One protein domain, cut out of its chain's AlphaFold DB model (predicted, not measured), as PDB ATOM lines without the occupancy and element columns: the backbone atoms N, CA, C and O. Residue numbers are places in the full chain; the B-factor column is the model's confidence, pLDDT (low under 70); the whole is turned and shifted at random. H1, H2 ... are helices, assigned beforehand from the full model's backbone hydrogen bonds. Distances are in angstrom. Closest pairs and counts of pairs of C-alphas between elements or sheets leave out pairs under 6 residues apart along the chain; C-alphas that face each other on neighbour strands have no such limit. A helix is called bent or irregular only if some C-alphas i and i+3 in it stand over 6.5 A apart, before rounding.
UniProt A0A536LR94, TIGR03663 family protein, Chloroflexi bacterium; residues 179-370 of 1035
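What this domain is: This is residues 179 to 370 of the 1035 residues of the protein "TIGR03663 family protein" of Chloroflexi bacterium (UniProt A0A536LR94). Arm H6a is the core of a helix bundle, with H1, H2 and H7b round it and H7a packed along it; H8 crosses one end, while H3 folds back on H2 towards the other. Residues 289 to 294 stick out. The printed part, 192 residues with eight named helices, H1 to H8 in order, and no named strand, is all helix and compact, with a radius of gyration of the C-alphas of 18.4 A and spans of 57 by 43 by 27 A.

Where its parts are: Find C-alpha 181 at (-16.253, 73.566, 163.495); from there H1 runs to residue 194. Next come H2, residues 199 to 222, 34.9 A long, H3, 228 to 238, H4, 242 to 247, and H5, 253 to 259. By hydrogen bonds H6, 266 to 292, and H7, 301 to 345, were each assigned as one helix, but both are bent: C-alphas 281 and 284 are 7.8 A apart, 325 and 328 9.4 A. The arms are H6a, 266 to 281, irregular with C-alphas 277 and 280 6.8 A apart, H6b, 284 to 292, H7a, 301 to 325, 36.2 A, and H7b, 328 to 345. H8, 353 to 370, ends at (10.195, 73.647, 137.017).

How they stand to each other: Look first at H6a: it touches H7a, closest C-alphas Thr 276 and Ser 318, 4.6 A, at a shallow tilt of 19 degrees, opposite ways. H1 touches H7b, closest C-alphas Ala 187 and Phe 337, 4.8 A. Residues 204 to 215 of H2 touch H6a, closest C-alphas Leu 211 and Leu 271, 5.9 A. H8 touches H6a about perpendicular, 89 degrees, and H6b. H3 and H4 touch H2; H5 touches no helix. Every O i to N i+4 pair is within hydrogen-bond range in H1 to H5, but 10 of 12 in H6a, 2 of 5 in H6b, with 3 of 6 O i to N i+3 pairs, 20 of 21 in H7a, 13 of 14 in H7b and 10 of 14 in H8.

The domain as a whole: The two C-alphas farthest apart, Gly 227 and Thr 350, are 60.5 A apart. The printed part has no cut and no long link. Residues 224 to 229 have pLDDT under 70.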
ATOM      1  N   LYS A 179     -13.005  72.917 169.478       94.00
ATOM      2  CA  LYS A 179     -14.319  72.955 168.826       94.00
ATOM      3  C   LYS A 179     -14.210  72.445 167.386       94.00
ATOM      4  O   LYS A 179     -13.455  73.026 166.609       94.00
ATOM      5  N   PRO A 180     -14.997  71.433 166.987       92.19
ATOM      6  CA  PRO A 180     -14.815  70.753 165.705       92.19
ATOM      7  C   PRO A 180     -15.137  71.623 164.484       92.19
ATOM      8  O   PRO A 180     -14.608  71.371 163.409       92.19
ATOM      9  N   HIS A 181     -15.933  72.689 164.627       94.31
ATOM     10  CA  HIS A 181     -16.253  73.566 163.495       94.31
ATOM     11  C   HIS A 181     -15.022  74.245 162.883       94.31
ATOM     12  O   HIS A 181     -15.033  74.538 161.693       94.31
ATOM     13  N   TYR A 182     -13.949  74.457 163.651       96.62
ATOM     14  CA  TYR A 182     -12.702  74.980 163.096       96.62
ATOM     15  C   TYR A 182     -12.057  73.995 162.114       96.62
ATOM     16  O   TYR A 182     -11.501  74.432 161.114       96.62
ATOM     17  N   LEU A 183     -12.205  72.684 162.340       96.06
ATOM     18  CA  LEU A 183     -11.751  71.654 161.401       96.06
ATOM     19  C   LEU A 183     -12.580  71.677 160.111       96.06
ATOM     20  O   LEU A 183     -12.031  71.570 159.016       96.06
ATOM     21  N   TYR A 184     -13.897  71.873 160.228       96.81
ATOM     22  CA  TYR A 184     -14.800  71.965 159.076       96.81
ATOM     23  C   TYR A 184     -14.493  73.201 158.224       96.81
ATOM     24  O   TYR A 184     -14.360  73.094 157.009       96.81
ATOM     25  N   ILE A 185     -14.307  74.362 158.861       97.75
ATOM     26  CA  ILE A 185     -13.942  75.599 158.164       97.75
ATOM     27  C   ILE A 185     -12.563  75.449 157.514       97.75
ATOM     28  O   ILE A 185     -12.418  75.792 156.345       97.75
ATOM     29  N   SER A 186     -11.569  74.879 158.210       97.88
ATOM     30  CA  SER A 186     -10.254  74.637 157.602       97.88
ATOM     31  C   SER A 186     -10.323  73.697 156.398       97.88
ATOM     32  O   SER A 186      -9.575  73.898 155.450       97.88
ATOM     33  N   ALA A 187     -11.231  72.717 156.400       98.38
ATOM     34  CA  ALA A 187     -11.427  71.809 155.273       98.38
ATOM     35  C   ALA A 187     -12.007  72.531 154.047       98.38
ATOM     36  O   ALA A 187     -11.498  72.345 152.945       98.38
ATOM     37  N   VAL A 188     -13.001  73.409 154.243       98.62
ATOM     38  CA  VAL A 188     -13.531  74.263 153.163       98.62
ATOM     39  C   VAL A 188     -12.437  75.178 152.616       98.62
ATOM     40  O   VAL A 188     -12.240  75.243 151.407       98.62
ATOM     41  N   LEU A 189     -11.695  75.864 153.491       98.50
ATOM     42  CA  LEU A 189     -10.624  76.772 153.072       98.50
ATOM     43  C   LEU A 189      -9.506  76.031 152.327       98.50
ATOM     44  O   LEU A 189      -8.990  76.555 151.348       98.50
ATOM     45  N   LEU A 190      -9.155  74.813 152.753       98.12
ATOM     46  CA  LEU A 190      -8.150  73.993 152.076       98.12
ATOM     47  C   LEU A 190      -8.620  73.572 150.678       98.12
ATOM     48  O   LEU A 190      -7.838  73.646 149.737       98.12
ATOM     49  N   ALA A 191      -9.893  73.194 150.524       98.19
ATOM     50  CA  ALA A 191     -10.471  72.889 149.217       98.19
ATOM     51  C   ALA A 191     -10.471  74.103 148.282       98.19
ATOM     52  O   ALA A 191     -10.067  73.982 147.129       98.19
ATOM     53  N   LEU A 192     -10.870  75.276 148.787       98.06
ATOM     54  CA  LEU A 192     -10.826  76.524 148.021       98.06
ATOM     55  C   LEU A 192      -9.391  76.908 147.647       98.06
ATOM     56  O   LEU A 192      -9.163  77.366 146.533       98.06
ATOM     57  N   SER A 193      -8.423  76.666 148.535       97.12
ATOM     58  CA  SER A 193      -7.005  76.902 148.261       97.12
ATOM     59  C   SER A 193      -6.487  76.018 147.123       97.12
ATOM     60  O   SER A 193      -5.890  76.542 146.184       97.12
ATOM     61  N   PHE A 194      -6.773  74.709 147.140       96.12
ATOM     62  CA  PHE A 194      -6.419  73.815 146.024       96.12
ATOM     63  C   PHE A 194      -7.146  74.180 144.730       96.12
ATOM     64  O   PHE A 194      -6.559  74.097 143.661       96.12
ATOM     65  N   ALA A 195      -8.392  74.646 144.825       95.88
ATOM     66  CA  ALA A 195      -9.135  75.173 143.684       95.88
ATOM     67  C   ALA A 195      -8.674  76.572 143.245       95.88
ATOM     68  O   ALA A 195      -9.277  77.128 142.334       95.88
ATOM     69  N   THR A 196      -7.662  77.157 143.889       94.56
ATOM     70  CA  THR A 196      -7.107  78.469 143.538       94.56
ATOM     71  C   THR A 196      -5.781  78.320 142.815       94.56
ATOM     72  O   THR A 196      -5.704  78.729 141.673       94.56
ATOM     73  N   LYS A 197      -4.749  77.766 143.466       87.25
ATOM     74  CA  LYS A 197      -3.383  77.773 142.920       87.25
ATOM     75  C   LYS A 197      -2.514  76.657 143.488       87.25
ATOM     76  O   LYS A 197      -2.641  76.289 144.666       87.25
ATOM     77  N   GLU A 198      -1.549  76.207 142.693       87.38
ATOM     78  CA  GLU A 198      -0.571  75.163 143.020       87.38
ATOM     79  C   GLU A 198       0.353  75.535 144.188       87.38
ATOM     80  O   GLU A 198       0.859  74.663 144.892       87.38
ATOM     81  N   THR A 199       0.486  76.821 144.524       90.38
ATOM     82  CA  THR A 199       1.191  77.276 145.739       90.38
ATOM     83  C   THR A 199       0.631  76.648 147.025       90.38
ATOM     84  O   THR A 199       1.322  76.557 148.043       90.38
ATOM     85  N   THR A 200      -0.610  76.148 146.985       94.62
ATOM     86  CA  THR A 200      -1.217  75.368 148.070       94.62
ATOM     87  C   THR A 200      -0.435  74.089 148.386       94.62
ATOM     88  O   THR A 200      -0.373  73.714 149.558       94.62
ATOM     89  N   PHE A 201       0.216  73.448 147.407       94.25
ATOM     90  CA  PHE A 201       1.082  72.287 147.649       94.25
ATOM     91  C   PHE A 201       2.255  72.654 148.564       94.25
ATOM     92  O   PHE A 201       2.504  71.969 149.558       94.25
ATOM     93  N   VAL A 202       2.915  73.783 148.291       94.19
ATOM     94  CA  VAL A 202       4.017  74.301 149.117       94.19
ATOM     95  C   VAL A 202       3.524  74.632 150.526       94.19
ATOM     96  O   VAL A 202       4.105  74.177 151.513       94.19
ATOM     97  N   PHE A 203       2.409  75.359 150.642       96.44
ATOM     98  CA  PHE A 203       1.799  75.668 151.940       96.44
ATOM     99  C   PHE A 203       1.460  74.398 152.737       96.44
ATOM    100  O   PHE A 203       1.819  74.287 153.914       96.44
ATOM    101  N   ALA A 204       0.804  73.424 152.101       96.88
ATOM    102  CA  ALA A 204       0.415  72.177 152.742       96.88
ATOM    103  C   ALA A 204       1.635  71.375 153.203       96.88
ATOM    104  O   ALA A 204       1.636  70.882 154.331       96.88
ATOM    105  N   ALA A 205       2.696  71.311 152.394       95.31
ATOM    106  CA  ALA A 205       3.951  70.668 152.767       95.31
ATOM    107  C   ALA A 205       4.581  71.330 154.005       95.31
ATOM    108  O   ALA A 205       4.893  70.635 154.973       95.31
ATOM    109  N   ILE A 206       4.691  72.665 154.039       97.06
ATOM    110  CA  ILE A 206       5.238  73.397 155.199       97.06
ATOM    111  C   ILE A 206       4.416  73.104 156.463       97.06
ATOM    112  O   ILE A 206       4.986  72.822 157.524       97.06
ATOM    113  N   MET A 207       3.082  73.140 156.366       97.69
ATOM    114  CA  MET A 207       2.199  72.864 157.505       97.69
ATOM    115  C   MET A 207       2.314  71.415 157.984       97.69
ATOM    116  O   MET A 207       2.440  71.185 159.187       97.69
ATOM    117  N   LEU A 208       2.306  70.442 157.071       97.00
ATOM    118  CA  LEU A 208       2.416  69.021 157.404       97.00
ATOM    119  C   LEU A 208       3.773  68.692 158.027       97.00
ATOM    120  O   LEU A 208       3.808  67.972 159.025       97.00
ATOM    121  N   ILE A 209       4.871  69.263 157.518       96.81
ATOM    122  CA  ILE A 209       6.201  69.112 158.122       96.81
ATOM    123  C   ILE A 209       6.187  69.684 159.542       96.81
ATOM    124  O   ILE A 209       6.557  68.978 160.481       96.81
ATOM    125  N   PHE A 210       5.707  70.917 159.737       97.88
ATOM    126  CA  PHE A 210       5.648  71.521 161.070       97.88
ATOM    127  C   PHE A 210       4.796  70.700 162.048       97.88
ATOM    128  O   PHE A 210       5.233  70.423 163.166       97.88
ATOM    129  N   LEU A 211       3.590  70.297 161.637       97.69
ATOM    130  CA  LEU A 211       2.678  69.495 162.454       97.69
ATOM    131  C   LEU A 211       3.290  68.136 162.796       97.69
ATOM    132  O   LEU A 211       3.189  67.700 163.939       97.69
ATOM    133  N   ASN A 212       3.968  67.495 161.845       97.44
ATOM    134  CA  ASN A 212       4.672  66.240 162.076       97.44
ATOM    135  C   ASN A 212       5.814  66.409 163.095       97.44
ATOM    136  O   ASN A 212       5.902  65.619 164.035       97.44
ATOM    137  N   LEU A 213       6.632  67.466 162.985       97.25
ATOM    138  CA  LEU A 213       7.674  67.768 163.978       97.25
ATOM    139  C   LEU A 213       7.076  68.084 165.348       97.25
ATOM    140  O   LEU A 213       7.578  67.619 166.369       97.25
ATOM    141  N   TRP A 214       5.979  68.831 165.396       96.81
ATOM    142  CA  TRP A 214       5.315  69.117 166.657       96.81
ATOM    143  C   TRP A 214       4.752  67.846 167.302       96.81
ATOM    144  O   TRP A 214       5.025  67.585 168.470       96.81
ATOM    145  N   VAL A 215       4.048  67.000 166.552       95.94
ATOM    146  CA  VAL A 215       3.531  65.726 167.068       95.94
ATOM    147  C   VAL A 215       4.672  64.810 167.530       95.94
ATOM    148  O   VAL A 215       4.575  64.217 168.603       95.94
ATOM    149  N   ALA A 216       5.786  64.749 166.794       95.19
ATOM    150  CA  ALA A 216       6.981  64.018 167.219       95.19
ATOM    151  C   ALA A 216       7.552  64.553 168.541       95.19
ATOM    152  O   ALA A 216       7.983  63.776 169.396       95.19
ATOM    153  N   PHE A 217       7.541  65.875 168.721       93.25
ATOM    154  CA  PHE A 217       7.966  66.529 169.954       93.25
ATOM    155  C   PHE A 217       7.048  66.181 171.130       93.25
ATOM    156  O   PHE A 217       7.552  65.835 172.197       93.25
ATOM    157  N   GLU A 218       5.729  66.168 170.925       93.19
ATOM    158  CA  GLU A 218       4.773  65.742 171.954       93.19
ATOM    159  C   GLU A 218       4.941  64.260 172.319       93.19
ATOM    160  O   GLU A 218       4.950  63.899 173.494       93.19
ATOM    161  N   PHE A 219       5.152  63.382 171.334       92.38
ATOM    162  CA  PHE A 219       5.420  61.963 171.598       92.38
ATOM    163  C   PHE A 219       6.727  61.749 172.365       92.38
ATOM    164  O   PHE A 219       6.802  60.891 173.254       92.38
ATOM    165  N   ALA A 220       7.758  62.537 172.057       90.19
ATOM    166  CA  ALA A 220       9.015  62.500 172.787       90.19
ATOM    167  C   ALA A 220       8.863  62.982 174.237       90.19
ATOM    168  O   ALA A 220       9.507  62.412 175.119       90.19
ATOM    169  N   ASP A 221       8.011  63.978 174.493       87.69
ATOM    170  CA  ASP A 221       7.762  64.485 175.847       87.69
ATOM    171  C   ASP A 221       6.925  63.512 176.695       87.69
ATOM    172  O   ASP A 221       7.213  63.322 177.877       87.69
ATOM    173  N   GLN A 222       5.967  62.807 176.080       87.50
ATOM    174  CA  GLN A 222       5.171  61.763 176.741       87.50
ATOM    175  C   GLN A 222       5.980  60.496 177.082       87.50
ATOM    176  O   GLN A 222       5.656  59.768 178.025       87.50
ATOM    177  N   SER A 223       7.046  60.206 176.332       85.81
ATOM    178  CA  SER A 223       7.827  58.975 176.501       85.81
ATOM    179  C   SER A 223       8.533  58.925 177.872       85.81
ATOM    180  O   SER A 223       9.370  59.765 178.205       85.81
ATOM    181  N   ARG A 224       8.211  57.908 178.687       66.62
ATOM    182  CA  ARG A 224       8.584  57.825 180.117       66.62
ATOM    183  C   ARG A 224      10.102  57.885 180.388       66.62
ATOM    184  O   ARG A 224      10.891  57.169 179.776       66.62
ATOM    185  N   GLY A 225      10.486  58.642 181.426       59.00
ATOM    186  CA  GLY A 225      11.720  58.424 182.204       59.00
ATOM    187  C   GLY A 225      13.041  58.916 181.602       59.00
ATOM    188  O   GLY A 225      14.102  58.453 182.016       59.00
ATOM    189  N   ARG A 226      13.022  59.835 180.631       56.66
ATOM    190  CA  ARG A 226      14.234  60.262 179.913       56.66
ATOM    191  C   ARG A 226      14.555  61.744 180.157       56.66
ATOM    192  O   ARG A 226      13.735  62.630 179.911       56.66
ATOM    193  N   GLY A 227      15.755  62.007 180.691       58.41
ATOM    194  CA  GLY A 227      16.311  63.354 180.890       58.41
ATOM    195  C   GLY A 227      16.547  64.102 179.568       58.41
ATOM    196  O   GLY A 227      16.374  63.538 178.490       58.41
ATOM    197  N   GLY A 228      16.957  65.374 179.628       60.97
ATOM    198  CA  GLY A 228      16.958  66.288 178.470       60.97
ATOM    199  C   GLY A 228      17.662  65.781 177.197       60.97
ATOM    200  O   GLY A 228      17.104  65.913 176.111       60.97
ATOM    201  N   ILE A 229      18.837  65.147 177.313       62.06
ATOM    202  CA  ILE A 229      19.581  64.597 176.156       62.06
ATOM    203  C   ILE A 229      18.844  63.398 175.541       62.06
ATOM    204  O   ILE A 229      18.735  63.278 174.322       62.06
ATOM    205  N   ALA A 230      18.263  62.540 176.381       71.06
ATOM    206  CA  ALA A 230      17.507  61.381 175.930       71.06
ATOM    207  C   ALA A 230      16.176  61.774 175.254       71.06
ATOM    208  O   ALA A 230      15.730  61.055 174.366       71.06
ATOM    209  N   ARG A 231      15.579  62.931 175.588       77.06
ATOM    210  CA  ARG A 231      14.401  63.462 174.865       77.06
ATOM    211  C   ARG A 231      14.725  63.884 173.434       77.06
ATOM    212  O   ARG A 231      13.951  63.584 172.535       77.06
ATOM    213  N   GLY A 232      15.872  64.531 173.210       79.62
ATOM    214  CA  GLY A 232      16.311  64.918 171.863       79.62
ATOM    215  C   GLY A 232      16.533  63.710 170.946       79.62
ATOM    216  O   GLY A 232      16.058  63.697 169.816       79.62
ATOM    217  N   ALA A 233      17.173  62.655 171.459       82.12
ATOM    218  CA  ALA A 233      17.356  61.407 170.715       82.12
ATOM    219  C   ALA A 233      16.022  60.692 170.418       82.12
ATOM    220  O   ALA A 233      15.829  60.164 169.327       82.12
ATOM    221  N   VAL A 234      15.076  60.707 171.366       86.94
ATOM    222  CA  VAL A 234      13.730  60.143 171.163       86.94
ATOM    223  C   VAL A 234      12.937  60.939 170.125       86.94
ATOM    224  O   VAL A 234      12.287  60.335 169.277       86.94
ATOM    225  N   PHE A 235      13.031  62.270 170.143       90.00
ATOM    226  CA  PHE A 235      12.434  63.125 169.118       90.00
ATOM    227  C   PHE A 235      12.925  62.752 167.717       90.00
ATOM    228  O   PHE A 235      12.100  62.541 166.836       90.00
ATOM    229  N   LEU A 236      14.241  62.598 167.525       88.06
ATOM    230  CA  LEU A 236      14.803  62.186 166.233       88.06
ATOM    231  C   LEU A 236      14.310  60.800 165.792       88.06
ATOM    232  O   LEU A 236      14.159  60.563 164.599       88.06
ATOM    233  N   GLY A 237      14.011  59.908 166.742       88.69
ATOM    234  CA  GLY A 237      13.385  58.616 166.458       88.69
ATOM    235  C   GLY A 237      11.920  58.719 166.017       88.69
ATOM    236  O   GLY A 237      11.496  57.950 165.159       88.69
ATOM    237  N   TYR A 238      11.143  59.659 166.566       91.81
ATOM    238  CA  TYR A 238       9.742  59.861 166.173       91.81
ATOM    239  C   TYR A 238       9.566  60.751 164.942       91.81
ATOM    240  O   TYR A 238       8.606  60.549 164.204       91.81
ATOM    241  N   ALA A 239      10.450  61.722 164.710       91.44
ATOM    242  CA  ALA A 239      10.279  62.750 163.682       91.44
ATOM    243  C   ALA A 239       9.984  62.196 162.272       91.44
ATOM    244  O   ALA A 239       9.070  62.715 161.638       91.44
ATOM    245  N   PRO A 240      10.622  61.117 161.780       91.62
ATOM    246  CA  PRO A 240      10.291  60.557 160.463       91.62
ATOM    247  C   PRO A 240       8.941  59.817 160.405       91.62
ATOM    248  O   PRO A 240       8.392  59.615 159.323       91.62
ATOM    249  N   PHE A 241       8.399  59.396 161.555       92.62
ATOM    250  CA  PHE A 241       7.281  58.443 161.643       92.62
ATOM    251  C   PHE A 241       6.061  58.972 162.408       92.62
ATOM    252  O   PHE A 241       5.086  58.239 162.581       92.62
ATOM    253  N   ALA A 242       6.079  60.214 162.895       93.00
ATOM    254  CA  ALA A 242       5.014  60.732 163.749       93.00
ATOM    255  C   ALA A 242       3.656  60.780 163.030       93.00
ATOM    256  O   ALA A 242       2.645  60.405 163.624       93.00
ATOM    257  N   TRP A 243       3.635  61.125 161.739       91.50
ATOM    258  CA  TRP A 243       2.447  61.028 160.884       91.50
ATOM    259  C   TRP A 243       1.895  59.596 160.793       91.50
ATOM    260  O   TRP A 243       0.682  59.408 160.855       91.50
ATOM    261  N   LEU A 244       2.760  58.578 160.714       91.31
ATOM    262  CA  LEU A 244       2.351  57.174 160.627       91.31
ATOM    263  C   LEU A 244       1.764  56.699 161.961       91.31
ATOM    264  O   LEU A 244       0.728  56.038 161.993       91.31
ATOM    265  N   ILE A 245       2.395  57.084 163.073       90.62
ATOM    266  CA  ILE A 245       1.893  56.820 164.428       90.62
ATOM    267  C   ILE A 245       0.538  57.513 164.642       90.62
ATOM    268  O   ILE A 245      -0.358  56.923 165.248       90.62
ATOM    269  N   ALA A 246       0.368  58.734 164.128       90.94
ATOM    270  CA  ALA A 246      -0.890  59.476 164.156       90.94
ATOM    271  C   ALA A 246      -1.985  58.804 163.306       90.94
ATOM    272  O   ALA A 246      -3.097  58.604 163.793       90.94
ATOM    273  N   ALA A 247      -1.669  58.397 162.076       88.00
ATOM    274  CA  ALA A 247      -2.601  57.727 161.169       88.00
ATOM    275  C   ALA A 247      -3.047  56.357 161.704       88.00
ATOM    276  O   ALA A 247      -4.218  55.991 161.616       88.00
ATOM    277  N   LEU A 248      -2.126  55.609 162.316       88.19
ATOM    278  CA  LEU A 248      -2.400  54.293 162.891       88.19
ATOM    279  C   LEU A 248      -2.849  54.352 164.353       88.19
ATOM    280  O   LEU A 248      -3.029  53.299 164.968       88.19
ATOM    281  N   TRP A 249      -3.044  55.549 164.919       88.00
ATOM    282  CA  TRP A 249      -3.285  55.774 166.348       88.00
ATOM    283  C   TRP A 249      -4.312  54.819 166.983       88.00
ATOM    284  O   TRP A 249      -4.034  54.327 168.087       88.00
ATOM    285  N   PRO A 250      -5.456  54.500 166.336       84.75
ATOM    286  CA  PRO A 250      -6.441  53.563 166.882       84.75
ATOM    287  C   PRO A 250      -5.972  52.096 166.894       84.75
ATOM    288  O   PRO A 250      -6.359  51.339 167.782       84.75
ATOM    289  N   PHE A 251      -5.107  51.688 165.960       83.81
ATOM    290  CA  PHE A 251      -4.658  50.299 165.786       83.81
ATOM    291  C   PHE A 251      -3.486  49.914 166.690       83.81
ATOM    292  O   PHE A 251      -3.371  48.771 167.133       83.81
ATOM    293  N   ILE A 252      -2.608  50.865 167.005       86.19
ATOM    294  CA  ILE A 252      -1.353  50.589 167.718       86.19
ATOM    295  C   ILE A 252      -1.474  50.739 169.242       86.19
ATOM    296  O   ILE A 252      -0.475  50.972 169.920       86.19
ATOM    297  N   GLY A 253      -2.671  50.590 169.822       84.25
ATOM    298  CA  GLY A 253      -2.918  50.828 171.255       84.25
ATOM    299  C   GLY A 253      -2.015  50.024 172.207       84.25
ATOM    300  O   GLY A 253      -1.604  50.524 173.255       84.25
ATOM    301  N   GLY A 254      -1.644  48.791 171.839       86.38
ATOM    302  CA  GLY A 254      -0.676  47.987 172.596       86.38
ATOM    303  C   GLY A 254       0.741  48.571 172.576       86.38
ATOM    304  O   GLY A 254       1.385  48.657 173.621       86.38
ATOM    305  N   ILE A 255       1.204  49.012 171.403       84.44
ATOM    306  CA  ILE A 255       2.529  49.618 171.205       84.44
ATOM    307  C   ILE A 255       2.580  51.002 171.862       84.44
ATOM    308  O   ILE A 255       3.513  51.286 172.607       84.44
ATOM    309  N   ARG A 256       1.542  51.826 171.680       88.69
ATOM    310  CA  ARG A 256       1.413  53.153 172.299       88.69
ATOM    311  C   ARG A 256       1.565  53.108 173.812       88.69
ATOM    312  O   ARG A 256       2.395  53.832 174.350       88.69
ATOM    313  N   ARG A 257       0.851  52.201 174.489       85.88
ATOM    314  CA  ARG A 257       0.965  52.032 175.950       85.88
ATOM    315  C   ARG A 257       2.369  51.610 176.389       85.88
ATOM    316  O   ARG A 257       2.828  52.042 177.439       85.88
ATOM    317  N   ARG A 258       3.076  50.799 175.587       85.25
ATOM    318  CA  ARG A 258       4.483  50.433 175.856       85.25
ATOM    319  C   ARG A 258       5.433  51.619 175.695       85.25
ATOM    320  O   ARG A 258       6.399  51.718 176.442       85.25
ATOM    321  N   LEU A 259       5.152  52.501 174.739       83.50
ATOM    322  CA  LEU A 259       5.923  53.721 174.488       83.50
ATOM    323  C   LEU A 259       5.549  54.882 175.431       83.50
ATOM    324  O   LEU A 259       6.279  55.865 175.496       83.50
ATOM    325  N   GLY A 260       4.453  54.763 176.190       84.38
ATOM    326  CA  GLY A 260       3.935  55.820 177.067       84.38
ATOM    327  C   GLY A 260       3.110  56.892 176.344       84.38
ATOM    328  O   GLY A 260       2.941  57.981 176.875       84.38
ATOM    329  N   LEU A 261       2.610  56.598 175.140       86.25
ATOM    330  CA  LEU A 261       1.812  57.507 174.307       86.25
ATOM    331  C   LEU A 261       0.318  57.394 174.643       86.25
ATOM    332  O   LEU A 261      -0.494  56.865 173.863       86.25
ATOM    333  N   ASP A 262      -0.023  57.840 175.846       80.19
ATOM    334  CA  ASP A 262      -1.367  57.701 176.406       80.19
ATOM    335  C   ASP A 262      -2.303  58.839 175.949       80.19
ATOM    336  O   ASP A 262      -3.493  58.599 175.729       80.19
ATOM    337  N   GLU A 263      -1.777  60.044 175.697       84.31
ATOM    338  CA  GLU A 263      -2.575  61.231 175.366       84.31
ATOM    339  C   GLU A 263      -2.518  61.601 173.877       84.31
ATOM    340  O   GLU A 263      -1.452  61.806 173.290       84.31
ATOM    341  N   ARG A 264      -3.698  61.751 173.254       88.19
ATOM    342  CA  ARG A 264      -3.824  62.264 171.883       88.19
ATOM    343  C   ARG A 264      -3.874  63.788 171.916       88.19
ATOM    344  O   ARG A 264      -4.916  64.374 172.210       88.19
ATOM    345  N   HIS A 265      -2.748  64.432 171.624       92.19
ATOM    346  CA  HIS A 265      -2.692  65.888 171.522       92.19
ATOM    347  C   HIS A 265      -3.547  66.382 170.329       92.19
ATOM    348  O   HIS A 265      -3.501  65.747 169.276       92.19
ATOM    349  N   PRO A 266      -4.276  67.517 170.412       93.88
ATOM    350  CA  PRO A 266      -5.091  68.033 169.297       93.88
ATOM    351  C   PRO A 266      -4.327  68.261 167.981       93.88
ATOM    352  O   PRO A 266      -4.917  68.221 166.908       93.88
ATOM    353  N   ALA A 267      -3.008  68.470 168.036       94.38
ATOM    354  CA  ALA A 267      -2.166  68.560 166.837       94.38
ATOM    355  C   ALA A 267      -2.171  67.262 166.001       94.38
ATOM    356  O   ALA A 267      -2.037  67.329 164.783       94.38
ATOM    357  N   VAL A 268      -2.378  66.099 166.636       94.50
ATOM    358  CA  VAL A 268      -2.560  64.806 165.951       94.50
ATOM    359  C   VAL A 268      -3.813  64.842 165.080       94.50
ATOM    360  O   VAL A 268      -3.774  64.400 163.938       94.50
ATOM    361  N   ASP A 269      -4.906  65.410 165.594       94.12
ATOM    362  CA  ASP A 269      -6.171  65.521 164.863       94.12
ATOM    363  C   ASP A 269      -6.008  66.398 163.614       94.12
ATOM    364  O   ASP A 269      -6.435  66.023 162.524       94.12
ATOM    365  N   VAL A 270      -5.330  67.543 163.760       96.06
ATOM    366  CA  VAL A 270      -5.046  68.456 162.644       96.06
ATOM    367  C   VAL A 270      -4.142  67.790 161.605       96.06
ATOM    368  O   VAL A 270      -4.424  67.889 160.414       96.06
ATOM    369  N   LEU A 271      -3.091  67.085 162.041       96.62
ATOM    370  CA  LEU A 271      -2.177  66.366 161.148       96.62
ATOM    371  C   LEU A 271      -2.907  65.286 160.338       96.62
ATOM    372  O   LEU A 271      -2.707  65.197 159.130       96.62
ATOM    373  N   VAL A 272      -3.776  64.496 160.979       95.00
ATOM    374  CA  VAL A 272      -4.561  63.452 160.301       95.00
ATOM    375  C   VAL A 272      -5.554  64.065 159.315       95.00
ATOM    376  O   VAL A 272      -5.637  63.615 158.173       95.00
ATOM    377  N   ILE A 273      -6.287  65.106 159.711       95.31
ATOM    378  CA  ILE A 273      -7.257  65.760 158.825       95.31
ATOM    379  C   ILE A 273      -6.558  66.395 157.627       95.31
ATOM    380  O   ILE A 273      -6.904  66.093 156.489       95.31
ATOM    381  N   MET A 274      -5.547  67.230 157.859       95.62
ATOM    382  CA  MET A 274      -4.850  67.902 156.768       95.62
ATOM    383  C   MET A 274      -4.138  66.891 155.862       95.62
ATOM    384  O   MET A 274      -4.215  67.016 154.645       95.62
ATOM    385  N   GLY A 275      -3.521  65.853 156.437       95.19
ATOM    386  CA  GLY A 275      -2.837  64.802 155.684       95.19
ATOM    387  C   GLY A 275      -3.778  63.946 154.835       95.19
ATOM    388  O   GLY A 275      -3.457  63.657 153.688       95.19
ATOM    389  N   THR A 276      -4.958  63.579 155.348       95.69
ATOM    390  CA  THR A 276      -5.942  62.779 154.587       95.69
ATOM    391  C   THR A 276      -6.681  63.584 153.516       95.69
ATOM    392  O   THR A 276      -7.132  63.006 152.532       95.69
ATOM    393  N   LEU A 277      -6.797  64.906 153.666       96.19
ATOM    394  CA  LEU A 277      -7.389  65.768 152.637       96.19
ATOM    395  C   LEU A 277      -6.377  66.172 151.556       96.19
ATOM    396  O   LEU A 277      -6.700  66.140 150.372       96.19
ATOM    397  N   ALA A 278      -5.152  66.534 151.953       95.94
ATOM    398  CA  ALA A 278      -4.109  66.968 151.025       95.94
ATOM    399  C   ALA A 278      -3.389  65.793 150.348       95.94
ATOM    400  O   ALA A 278      -2.985  65.921 149.201       95.94
ATOM    401  N   GLY A 279      -3.242  64.648 151.023       94.25
ATOM    402  CA  GLY A 279      -2.485  63.491 150.533       94.25
ATOM    403  C   GLY A 279      -2.850  63.046 149.112       94.25
ATOM    404  O   GLY A 279      -1.945  62.919 148.291       94.25
ATOM    405  N   PRO A 280      -4.144  62.874 148.773       95.31
ATOM    406  CA  PRO A 280      -4.554  62.547 147.409       95.31
ATOM    407  C   PRO A 280      -4.117  63.574 146.361       95.31
ATOM    408  O   PRO A 280      -3.800  63.182 145.246       95.31
ATOM    409  N   GLN A 281      -4.046  64.860 146.716       95.12
ATOM    410  CA  GLN A 281      -3.639  65.936 145.805       95.12
ATOM    411  C   GLN A 281      -2.155  65.826 145.410       95.12
ATOM    412  O   GLN A 281      -1.751  66.320 144.367       95.12
ATOM    413  N   PHE A 282      -1.332  65.132 146.205       94.31
ATOM    414  CA  PHE A 282       0.078  64.877 145.889       94.31
ATOM    415  C   PHE A 282       0.300  63.659 144.973       94.31
ATOM    416  O   PHE A 282       1.442  63.236 144.795       94.31
ATOM    417  N   ALA A 283      -0.754  63.070 144.391       94.06
ATOM    418  CA  ALA A 283      -0.663  61.824 143.621       94.06
ATOM    419  C   ALA A 283       0.387  61.863 142.498       94.06
ATOM    420  O   ALA A 283       1.150  60.906 142.351       94.06
ATOM    421  N   ALA A 284       0.471  62.971 141.754       92.31
ATOM    422  CA  ALA A 284       1.407  63.111 140.637       92.31
ATOM    423  C   ALA A 284       2.888  63.116 141.066       92.31
ATOM    424  O   ALA A 284       3.758  62.774 140.267       92.31
ATOM    425  N   ALA A 285       3.198  63.390 142.342       90.25
ATOM    426  CA  ALA A 285       4.574  63.368 142.850       90.25
ATOM    427  C   ALA A 285       5.239  61.981 142.745       90.25
ATOM    428  O   ALA A 285       6.463  61.884 142.822       90.25
ATOM    429  N   VAL A 286       4.462  60.906 142.540       90.06
ATOM    430  CA  VAL A 286       4.997  59.559 142.283       90.06
ATOM    431  C   VAL A 286       5.825  59.487 140.993       90.06
ATOM    432  O   VAL A 286       6.695  58.625 140.895       90.06
ATOM    433  N   LYS A 287       5.600  60.392 140.026       86.19
ATOM    434  CA  LYS A 287       6.361  60.437 138.767       86.19
ATOM    435  C   LYS A 287       7.835  60.749 139.007       86.19
ATOM    436  O   LYS A 287       8.684  60.076 138.440       86.19
ATOM    437  N   VAL A 288       8.141  61.668 139.926       82.81
ATOM    438  CA  VAL A 288       9.512  62.133 140.203       82.81
ATOM    439  C   VAL A 288      10.492  60.977 140.487       82.81
ATOM    440  O   VAL A 288      11.493  60.859 139.780       82.81
ATOM    441  N   PRO A 289      10.250  60.075 141.463       82.81
ATOM    442  CA  PRO A 289      11.152  58.948 141.702       82.81
ATOM    443  C   PRO A 289      11.123  57.881 140.596       82.81
ATOM    444  O   PRO A 289      12.114  57.175 140.430       82.81
ATOM    445  N   LEU A 290      10.020  57.734 139.850       84.19
ATOM    446  CA  LEU A 290       9.928  56.782 138.735       84.19
ATOM    447  C   LEU A 290      10.784  57.239 137.548       84.19
ATOM    448  O   LEU A 290      11.585  56.462 137.028       84.19
ATOM    449  N   GLU A 291      10.686  58.513 137.186       80.38
ATOM    450  CA  GLU A 291      11.500  59.140 136.145       80.38
ATOM    451  C   GLU A 291      12.983  59.145 136.534       80.38
ATOM    452  O   GLU A 291      13.829  58.770 135.723       80.38
ATOM    453  N   ALA A 292      13.307  59.437 137.802       74.38
ATOM    454  CA  ALA A 292      14.673  59.331 138.324       74.38
ATOM    455  C   ALA A 292      15.235  57.895 138.275       74.38
ATOM    456  O   ALA A 292      16.449  57.707 138.182       74.38
ATOM    457  N   ALA A 293      14.370  56.877 138.315       81.12
ATOM    458  CA  ALA A 293      14.739  55.474 138.124       81.12
ATOM    459  C   ALA A 293      14.815  55.056 136.638       81.12
ATOM    460  O   ALA A 293      15.043  53.882 136.345       81.12
ATOM    461  N   GLY A 294      14.628  55.992 135.700       78.00
ATOM    462  CA  GLY A 294      14.654  55.750 134.256       78.00
ATOM    463  C   GLY A 294      13.344  55.205 133.677       78.00
ATOM    464  O   GLY A 294      13.320  54.789 132.519       78.00
ATOM    465  N   LEU A 295      12.254  55.194 134.452       81.25
ATOM    466  CA  LEU A 295      10.921  54.792 133.995       81.25
ATOM    467  C   LEU A 295      10.167  56.028 133.488       81.25
ATOM    468  O   LEU A 295       9.337  56.591 134.195       81.25
ATOM    469  N   GLY A 296      10.485  56.465 132.267       71.06
ATOM    470  CA  GLY A 296       9.787  57.579 131.620       71.06
ATOM    471  C   GLY A 296       8.311  57.253 131.381       71.06
ATOM    472  O   GLY A 296       7.986  56.196 130.838       71.06
ATOM    473  N   ILE A 297       7.418  58.155 131.790       77.75
ATOM    474  CA  ILE A 297       5.966  57.997 131.644       77.75
ATOM    475  C   ILE A 297       5.507  58.919 130.521       77.75
ATOM    476  O   ILE A 297       5.556  60.141 130.661       77.75
ATOM    477  N   ASN A 298       5.066  58.347 129.398       77.94
ATOM    478  CA  ASN A 298       4.606  59.163 128.281       77.94
ATOM    479  C   ASN A 298       3.266  59.844 128.615       77.94
ATOM    480  O   ASN A 298       2.369  59.194 129.169       77.94
ATOM    481  N   PRO A 299       3.084  61.116 128.217       74.00
ATOM    482  CA  PRO A 299       1.797  61.787 128.326       74.00
ATOM    483  C   PRO A 299       0.692  61.013 127.594       74.00
ATOM    484  O   PRO A 299       0.894  60.486 126.497       74.00
ATOM    485  N   GLY A 300      -0.506  60.967 128.179       75.94
ATOM    486  CA  GLY A 300      -1.676  60.333 127.564       75.94
ATOM    487  C   GLY A 300      -2.041  58.982 128.181       75.94
ATOM    488  O   GLY A 300      -2.522  58.932 129.311       75.94
ATOM    489  N   ALA A 301      -1.932  57.888 127.418       74.31
ATOM    490  CA  ALA A 301      -2.436  56.579 127.849       74.31
ATOM    491  C   ALA A 301      -1.626  55.987 129.015       74.31
ATOM    492  O   ALA A 301      -2.224  55.589 130.015       74.31
ATOM    493  N   ASP A 302      -0.294  55.996 128.916       76.19
ATOM    494  CA  ASP A 302       0.614  55.460 129.943       76.19
ATOM    495  C   ASP A 302       0.427  56.201 131.274       76.19
ATOM    496  O   ASP A 302       0.262  55.591 132.334       76.19
ATOM    497  N   GLU A 303       0.345  57.529 131.206       83.69
ATOM    498  CA  GLU A 303       0.071  58.374 132.359       83.69
ATOM    499  C   GLU A 303      -1.286  58.078 133.007       83.69
ATOM    500  O   GLU A 303      -1.361  57.931 134.226       83.69
ATOM    501  N   ARG A 304      -2.360  57.907 132.225       83.44
ATOM    502  CA  ARG A 304      -3.680  57.541 132.773       83.44
ATOM    503  C   ARG A 304      -3.669  56.169 133.450       83.44
ATOM    504  O   ARG A 304      -4.345  55.999 134.468       83.44
ATOM    505  N   MET A 305      -2.914  55.207 132.911       85.94
ATOM    506  CA  MET A 305      -2.777  53.866 133.492       85.94
ATOM    507  C   MET A 305      -2.075  53.887 134.855       85.94
ATOM    508  O   MET A 305      -2.369  53.031 135.690       85.94
ATOM    509  N   LEU A 306      -1.205  54.869 135.107       88.50
ATOM    510  CA  LEU A 306      -0.599  55.097 136.419       88.50
ATOM    511  C   LEU A 306      -1.482  55.966 137.328       88.50
ATOM    512  O   LEU A 306      -1.690  55.632 138.496       88.50
ATOM    513  N   ALA A 307      -2.022  57.062 136.795       89.19
ATOM    514  CA  ALA A 307      -2.743  58.076 137.553       89.19
ATOM    515  C   ALA A 307      -3.976  57.514 138.261       89.19
ATOM    516  O   ALA A 307      -4.154  57.721 139.463       89.19
ATOM    517  N   VAL A 308      -4.817  56.766 137.540       90.12
ATOM    518  CA  VAL A 308      -6.097  56.284 138.078       90.12
ATOM    519  C   VAL A 308      -5.896  55.340 139.277       90.12
ATOM    520  O   VAL A 308      -6.478  55.614 140.331       90.12
ATOM    521  N   PRO A 309      -5.065  54.277 139.202       93.25
ATOM    522  CA  PRO A 309      -4.806  53.421 140.359       93.25
ATOM    523  C   PRO A 309      -4.177  54.162 141.541       93.25
ATOM    524  O   PRO A 309      -4.572  53.913 142.681       93.25
ATOM    525  N   VAL A 310      -3.230  55.074 141.292       93.50
ATOM    526  CA  VAL A 310      -2.548  55.833 142.355       93.50
ATOM    527  C   VAL A 310      -3.529  56.748 143.082       93.50
ATOM    528  O   VAL A 310      -3.589  56.726 144.314       93.50
ATOM    529  N   VAL A 311      -4.353  57.497 142.345       93.44
ATOM    530  CA  VAL A 311      -5.378  58.371 142.931       93.44
ATOM    531  C   VAL A 311      -6.395  57.554 143.728       93.44
ATOM    532  O   VAL A 311      -6.665  57.885 144.883       93.44
ATOM    533  N   ILE A 312      -6.912  56.448 143.175       93.69
ATOM    534  CA  ILE A 312      -7.850  55.564 143.892       93.69
ATOM    535  C   ILE A 312      -7.211  55.020 145.176       93.69
ATOM    536  O   ILE A 312      -7.856  55.022 146.228       93.69
ATOM    537  N   ALA A 313      -5.950  54.588 145.119       95.12
ATOM    538  CA  ALA A 313      -5.235  54.064 146.276       95.12
ATOM    539  C   ALA A 313      -5.044  55.128 147.367       95.12
ATOM    540  O   ALA A 313      -5.305  54.847 148.537       95.12
ATOM    541  N   LEU A 314      -4.647  56.353 147.008       94.75
ATOM    542  CA  LEU A 314      -4.431  57.442 147.966       94.75
ATOM    543  C   LEU A 314      -5.740  57.967 148.566       94.75
ATOM    544  O   LEU A 314      -5.804  58.200 149.776       94.75
ATOM    545  N   VAL A 315      -6.798  58.105 147.760       94.62
ATOM    546  CA  VAL A 315      -8.142  58.455 148.251       94.62
ATOM    547  C   VAL A 315      -8.670  57.355 149.176       94.62
ATOM    548  O   VAL A 315      -9.152  57.651 150.269       94.62
ATOM    549  N   GLY A 316      -8.520  56.084 148.790       95.38
ATOM    550  CA  GLY A 316      -8.912  54.932 149.603       95.38
ATOM    551  C   GLY A 316      -8.151  54.858 150.928       95.38
ATOM    552  O   GLY A 316      -8.769  54.719 151.982       95.38
ATOM    553  N   ALA A 317      -6.826  55.025 150.905       93.25
ATOM    554  CA  ALA A 317      -5.996  55.069 152.107       93.25
ATOM    555  C   ALA A 317      -6.397  56.231 153.028       93.25
ATOM    556  O   ALA A 317      -6.545  56.039 154.236       93.25
ATOM    557  N   SER A 318      -6.648  57.410 152.458       94.56
ATOM    558  CA  SER A 318      -7.108  58.587 153.200       94.56
ATOM    559  C   SER A 318      -8.465  58.351 153.863       94.56
ATOM    560  O   SER A 318      -8.647  58.701 155.031       94.56
ATOM    561  N   ALA A 319      -9.390  57.692 153.158       95.00
ATOM    562  CA  ALA A 319     -10.683  57.308 153.705       95.00
ATOM    563  C   ALA A 319     -10.559  56.281 154.833       95.00
ATOM    564  O   ALA A 319     -11.188  56.446 155.874       95.00
ATOM    565  N   ILE A 320      -9.714  55.258 154.676       93.94
ATOM    566  CA  ILE A 320      -9.472  54.257 155.724       93.94
ATOM    567  C   ILE A 320      -8.903  54.927 156.980       93.94
ATOM    568  O   ILE A 320      -9.446  54.741 158.069       93.94
ATOM    569  N   VAL A 321      -7.847  55.733 156.837       93.75
ATOM    570  CA  VAL A 321      -7.220  56.441 157.965       93.75
ATOM    571  C   VAL A 321      -8.228  57.362 158.652       93.75
ATOM    572  O   VAL A 321      -8.359  57.332 159.876       93.75
ATOM    573  N   GLY A 322      -8.979  58.143 157.877       92.50
ATOM    574  CA  GLY A 322      -9.960  59.090 158.391       92.50
ATOM    575  C   GLY A 322     -11.139  58.445 159.118       92.50
ATOM    576  O   GLY A 322     -11.462  58.832 160.244       92.50
ATOM    577  N   LEU A 323     -11.754  57.425 158.509       92.62
ATOM    578  CA  LEU A 323     -12.891  56.698 159.084       92.62
ATOM    579  C   LEU A 323     -12.518  55.976 160.380       92.62
ATOM    580  O   LEU A 323     -13.338  55.894 161.296       92.62
ATOM    581  N   VAL A 324     -11.286  55.473 160.468       89.44
ATOM    582  CA  VAL A 324     -10.780  54.811 161.674       89.44
ATOM    583  C   VAL A 324     -10.406  55.829 162.753       89.44
ATOM    584  O   VAL A 324     -10.625  55.571 163.936       89.44
ATOM    585  N   TRP A 325      -9.863  56.988 162.373       89.50
ATOM    586  CA  TRP A 325      -9.501  58.043 163.319       89.50
ATOM    587  C   TRP A 325     -10.725  58.615 164.055       89.50
ATOM    588  O   TRP A 325     -10.725  58.653 165.290       89.50
ATOM    589  N   ASP A 326     -11.749  59.041 163.313       89.50
ATOM    590  CA  ASP A 326     -13.064  59.440 163.830       89.50
ATOM    591  C   ASP A 326     -14.074  59.474 162.676       89.50
ATOM    592  O   ASP A 326     -14.135  60.434 161.908       89.50
ATOM    593  N   GLN A 327     -14.902  58.434 162.569       90.75
ATOM    594  CA  GLN A 327     -15.857  58.285 161.472       90.75
ATOM    595  C   GLN A 327     -16.779  59.501 161.294       90.75
ATOM    596  O   GLN A 327     -17.016  59.934 160.168       90.75
ATOM    597  N   ARG A 328     -17.329  60.059 162.379       91.94
ATOM    598  CA  ARG A 328     -18.325  61.141 162.276       91.94
ATOM    599  C   ARG A 328     -17.660  62.469 161.946       91.94
ATOM    600  O   ARG A 328     -18.139  63.198 161.071       91.94
ATOM    601  N   ALA A 329     -16.571  62.784 162.642       91.00
ATOM    602  CA  ALA A 329     -15.846  64.022 162.408       91.00
ATOM    603  C   ALA A 329     -15.220  64.024 161.010       91.00
ATOM    604  O   ALA A 329     -15.376  65.007 160.285       91.00
ATOM    605  N   TRP A 330     -14.593  62.914 160.606       94.75
ATOM    606  CA  TRP A 330     -13.933  62.809 159.311       94.75
ATOM    607  C   TRP A 330     -14.916  62.847 158.143       94.75
ATOM    608  O   TRP A 330     -14.661  63.585 157.205       94.75
ATOM    609  N   LEU A 331     -16.068  62.162 158.200       96.44
ATOM    610  CA  LEU A 331     -17.071  62.260 157.125       96.44
ATOM    611  C   LEU A 331     -17.557  63.701 156.915       96.44
ATOM    612  O   LEU A 331     -17.737  64.135 155.780       96.44
ATOM    613  N   THR A 332     -17.728  64.457 158.002       96.75
ATOM    614  CA  THR A 332     -18.132  65.869 157.928       96.75
ATOM    615  C   THR A 332     -17.021  66.727 157.319       96.75
ATOM    616  O   THR A 332     -17.273  67.522 156.421       96.75
ATOM    617  N   VAL A 333     -15.779  66.538 157.771       96.75
ATOM    618  CA  VAL A 333     -14.584  67.218 157.245       96.75
ATOM    619  C   VAL A 333     -14.361  66.898 155.763       96.75
ATOM    620  O   VAL A 333     -14.138  67.807 154.968       96.75
ATOM    621  N   ALA A 334     -14.462  65.624 155.385       97.19
ATOM    622  CA  ALA A 334     -14.329  65.155 154.015       97.19
ATOM    623  C   ALA A 334     -15.414  65.763 153.123       97.19
ATOM    624  O   ALA A 334     -15.094  66.246 152.045       97.19
ATOM    625  N   LEU A 335     -16.668  65.829 153.585       97.75
ATOM    626  CA  LEU A 335     -17.737  66.516 152.858       97.75
ATOM    627  C   LEU A 335     -17.434  68.013 152.686       97.75
ATOM    628  O   LEU A 335     -17.576  68.540 151.587       97.75
ATOM    629  N   CYS A 336     -16.983  68.689 153.745       98.31
ATOM    630  CA  CYS A 336     -16.602  70.103 153.700       98.31
ATOM    631  C   CYS A 336     -15.451  70.396 152.725       98.31
ATOM    632  O   CYS A 336     -15.397  71.496 152.187       98.31
ATOM    633  N   PHE A 337     -14.552  69.439 152.498       98.31
ATOM    634  CA  PHE A 337     -13.473  69.567 151.522       98.31
ATOM    635  C   PHE A 337     -13.935  69.194 150.107       98.31
ATOM    636  O   PHE A 337     -13.873  70.003 149.183       98.31
ATOM    637  N   TRP A 338     -14.433  67.970 149.933       96.56
ATOM    638  CA  TRP A 338     -14.725  67.418 148.615       96.56
ATOM    639  C   TRP A 338     -15.931  68.079 147.951       96.56
ATOM    640  O   TRP A 338     -15.940  68.179 146.736       96.56
ATOM    641  N   ALA A 339     -16.920  68.595 148.691       97.50
ATOM    642  CA  ALA A 339     -18.063  69.266 148.067       97.50
ATOM    643  C   ALA A 339     -17.667  70.527 147.266       97.50
ATOM    644  O   ALA A 339     -17.938  70.553 146.064       97.50
ATOM    645  N   PRO A 340     -17.022  71.560 147.851       97.56
ATOM    646  CA  PRO A 340     -16.589  72.725 147.076       97.56
ATOM    647  C   PRO A 340     -15.513  72.372 146.043       97.56
ATOM    648  O   PRO A 340     -15.562  72.900 144.935       97.56
ATOM    649  N   TYR A 341     -14.591  71.455 146.366       96.75
ATOM    650  CA  TYR A 341     -13.577  70.982 145.422       96.75
ATOM    651  C   TYR A 341     -14.228  70.378 144.170       96.75
ATOM    652  O   TYR A 341     -13.978  70.838 143.060       96.75
ATOM    653  N   THR A 342     -15.113  69.390 144.345       95.81
ATOM    654  CA  THR A 342     -15.794  68.723 143.233       95.81
ATOM    655  C   THR A 342     -16.621  69.713 142.436       95.81
ATOM    656  O   THR A 342     -16.533  69.700 141.216       95.81
ATOM    657  N   LEU A 343     -17.395  70.588 143.086       96.12
ATOM    658  CA  LEU A 343     -18.217  71.562 142.366       96.12
ATOM    659  C   LEU A 343     -17.372  72.494 141.496       96.12
ATOM    660  O   LEU A 343     -17.706  72.674 140.333       96.12
ATOM    661  N   LEU A 344     -16.271  73.045 142.009       95.62
ATOM    662  CA  LEU A 344     -15.448  73.976 141.234       95.62
ATOM    663  C   LEU A 344     -14.677  73.273 140.112       95.62
ATOM    664  O   LEU A 344     -14.727  73.721 138.970       95.62
ATOM    665  N   PHE A 345     -14.009  72.154 140.408       94.62
ATOM    666  CA  PHE A 345     -13.230  71.424 139.403       94.62
ATOM    667  C   PHE A 345     -14.090  70.738 138.348       94.62
ATOM    668  O   PHE A 345     -13.585  70.461 137.273       94.62
ATOM    669  N   THR A 346     -15.373  70.481 138.625       94.56
ATOM    670  CA  THR A 346     -16.295  69.941 137.614       94.56
ATOM    671  C   THR A 346     -17.140  70.994 136.913       94.56
ATOM    672  O   THR A 346     -18.125  70.646 136.261       94.56
ATOM    673  N   ALA A 347     -16.821  72.279 137.094       93.06
ATOM    674  CA  ALA A 347     -17.614  73.389 136.577       93.06
ATOM    675  C   ALA A 347     -19.112  73.272 136.933       93.06
ATOM    676  O   ALA A 347     -19.997  73.459 136.107       93.06
ATOM    677  N   PHE A 348     -19.408  72.928 138.188       93.19
ATOM    678  CA  PHE A 348     -20.749  72.611 138.685       93.19
ATOM    679  C   PHE A 348     -21.397  71.424 137.948       93.19
ATOM    680  O   PHE A 348     -22.581  71.452 137.616       93.19
ATOM    681  N   LEU A 349     -20.622  70.342 137.795       93.69
ATOM    682  CA  LEU A 349     -20.996  69.056 137.189       93.69
ATOM    683  C   LEU A 349     -21.168  69.071 135.659       93.69
ATOM    684  O   LEU A 349     -21.692  68.099 135.111       93.69
ATOM    685  N   THR A 350     -20.720  70.120 134.964       91.25
ATOM    686  CA  THR A 350     -20.739  70.176 133.492       91.25
ATOM    687  C   THR A 350     -19.493  69.562 132.850       91.25
ATOM    688  O   THR A 350     -19.606  69.006 131.760       91.25
ATOM    689  N   ASP A 351     -18.340  69.584 133.528       88.88
ATOM    690  CA  ASP A 351     -17.092  68.939 133.090       88.88
ATOM    691  C   ASP A 351     -16.596  67.936 134.144       88.88
ATOM    692  O   ASP A 351     -15.825  68.249 135.043       88.88
ATOM    693  N   ILE A 352     -17.032  66.679 134.058       90.19
ATOM    694  CA  ILE A 352     -16.658  65.653 135.049       90.19
ATOM    695  C   ILE A 352     -15.144  65.359 135.033       90.19
ATOM    696  O   ILE A 352     -14.587  64.951 136.059       90.19
ATOM    697  N   ASN A 353     -14.461  65.578 133.903       86.19
ATOM    698  CA  ASN A 353     -13.043  65.244 133.763       86.19
ATOM    699  C   ASN A 353     -12.154  66.147 134.625       86.19
ATOM    700  O   ASN A 353     -11.133  65.679 135.145       86.19
ATOM    701  N   GLY A 354     -12.570  67.396 134.850       88.88
ATOM    702  CA  GLY A 354     -11.830  68.344 135.673       88.88
ATOM    703  C   GLY A 354     -11.618  67.889 137.124       88.88
ATOM    704  O   GLY A 354     -10.609  68.250 137.724       88.88
ATOM    705  N   PHE A 355     -12.457  66.993 137.675       90.94
ATOM    706  CA  PHE A 355     -12.224  66.413 139.012       90.94
ATOM    707  C   PHE A 355     -10.887  65.662 139.098       90.94
ATOM    708  O   PHE A 355     -10.105  65.881 140.025       90.94
ATOM    709  N   GLY A 356     -10.629  64.770 138.135       87.56
ATOM    710  CA  GLY A 356      -9.370  64.028 138.053       87.56
ATOM    711  C   GLY A 356      -8.210  64.923 137.619       87.56
ATOM    712  O   GLY A 356      -7.101  64.776 138.134       87.56
ATOM    713  N   GLY A 357      -8.491  65.886 136.732       87.44
ATOM    714  CA  GLY A 357      -7.546  66.921 136.315       87.44
ATOM    715  C   GLY A 357      -6.970  67.698 137.499       87.44
ATOM    716  O   GLY A 357      -5.753  67.791 137.623       87.44
ATOM    717  N   GLY A 358      -7.816  68.153 138.426       89.88
ATOM    718  CA  GLY A 358      -7.360  68.881 139.612       89.88
ATOM    719  C   GLY A 358      -6.430  68.077 140.529       89.88
ATOM    720  O   GLY A 358      -5.504  68.642 141.097       89.88
ATOM    721  N   ILE A 359      -6.629  66.754 140.640       92.25
ATOM    722  CA  ILE A 359      -5.817  65.900 141.528       92.25
ATOM    723  C   ILE A 359      -4.467  65.556 140.888       92.25
ATOM    724  O   ILE A 359      -3.441  65.544 141.565       92.25
ATOM    725  N   TRP A 360      -4.468  65.209 139.598       92.19
ATOM    726  CA  TRP A 360      -3.265  64.738 138.910       92.19
ATOM    727  C   TRP A 360      -2.605  65.835 138.078       92.19
ATOM    728  O   TRP A 360      -1.444  66.163 138.299       92.19
ATOM    729  N   GLN A 361      -3.345  66.408 137.128       89.81
ATOM    730  CA  GLN A 361      -2.782  67.300 136.118       89.81
ATOM    731  C   GLN A 361      -2.314  68.640 136.702       89.81
ATOM    732  O   GLN A 361      -1.346  69.185 136.190       89.81
ATOM    733  N   SER A 362      -2.946  69.150 137.768       90.31
ATOM    734  CA  SER A 362      -2.505  70.386 138.442       90.31
ATOM    735  C   SER A 362      -1.058  70.275 138.940       90.31
ATOM    736  O   SER A 362      -0.199  71.069 138.558       90.31
ATOM    737  N   LEU A 363      -0.765  69.248 139.745       90.69
ATOM    738  CA  LEU A 363       0.577  69.041 140.285       90.69
ATOM    739  C   LEU A 363       1.566  68.594 139.202       90.69
ATOM    740  O   LEU A 363       2.707  69.045 139.208       90.69
ATOM    741  N   ASP A 364       1.138  67.731 138.278       88.31
ATOM    742  CA  ASP A 364       1.992  67.264 137.183       88.31
ATOM    743  C   ASP A 364       2.463  68.413 136.283       88.31
ATOM    744  O   ASP A 364       3.659  68.571 136.032       88.31
ATOM    745  N   TYR A 365       1.529  69.273 135.867       86.88
ATOM    746  CA  TYR A 365       1.835  70.458 135.075       86.88
ATOM    747  C   TYR A 365       2.816  71.377 135.804       86.88
ATOM    748  O   TYR A 365       3.799  71.817 135.205       86.88
ATOM    749  N   TRP A 366       2.583  71.637 137.094       86.69
ATOM    750  CA  TRP A 366       3.437  72.509 137.900       86.69
ATOM    751  C   TRP A 366       4.853  71.953 138.080       86.69
ATOM    752  O   TRP A 366       5.821  72.686 137.874       86.69
ATOM    753  N   ILE A 367       4.997  70.649 138.352       82.94
ATOM    754  CA  ILE A 367       6.309  69.980 138.382       82.94
ATOM    755  C   ILE A 367       7.002  70.119 137.020       82.94
ATOM    756  O   ILE A 367       8.183  70.464 136.967       82.94
ATOM    757  N   GLY A 368       6.273  69.923 135.917       77.44
ATOM    758  CA  GLY A 368       6.803  70.102 134.564       77.44
ATOM    759  C   GLY A 368       7.294  71.527 134.275       77.44
ATOM    760  O   GLY A 368       8.278  71.702 133.555       77.44
ATOM    761  N   GLN A 369       6.674  72.556 134.868       75.12
ATOM    762  CA  GLN A 369       7.122  73.946 134.706       75.12
ATOM    763  C   GLN A 369       8.470  74.235 135.379       75.12
ATOM    764  O   GLN A 369       9.156  75.169 134.962       75.12
ATOM    765  N   HIS A 370       8.902  73.433 136.359       71.00
ATOM    766  CA  HIS A 370      10.195  73.647 137.017       71.00
ATOM    767  C   HIS A 370      11.381  73.480 136.054       71.00
ATOM    768  O   HIS A 370      12.374  74.189 136.197       71.00
TER     769      HIS A 370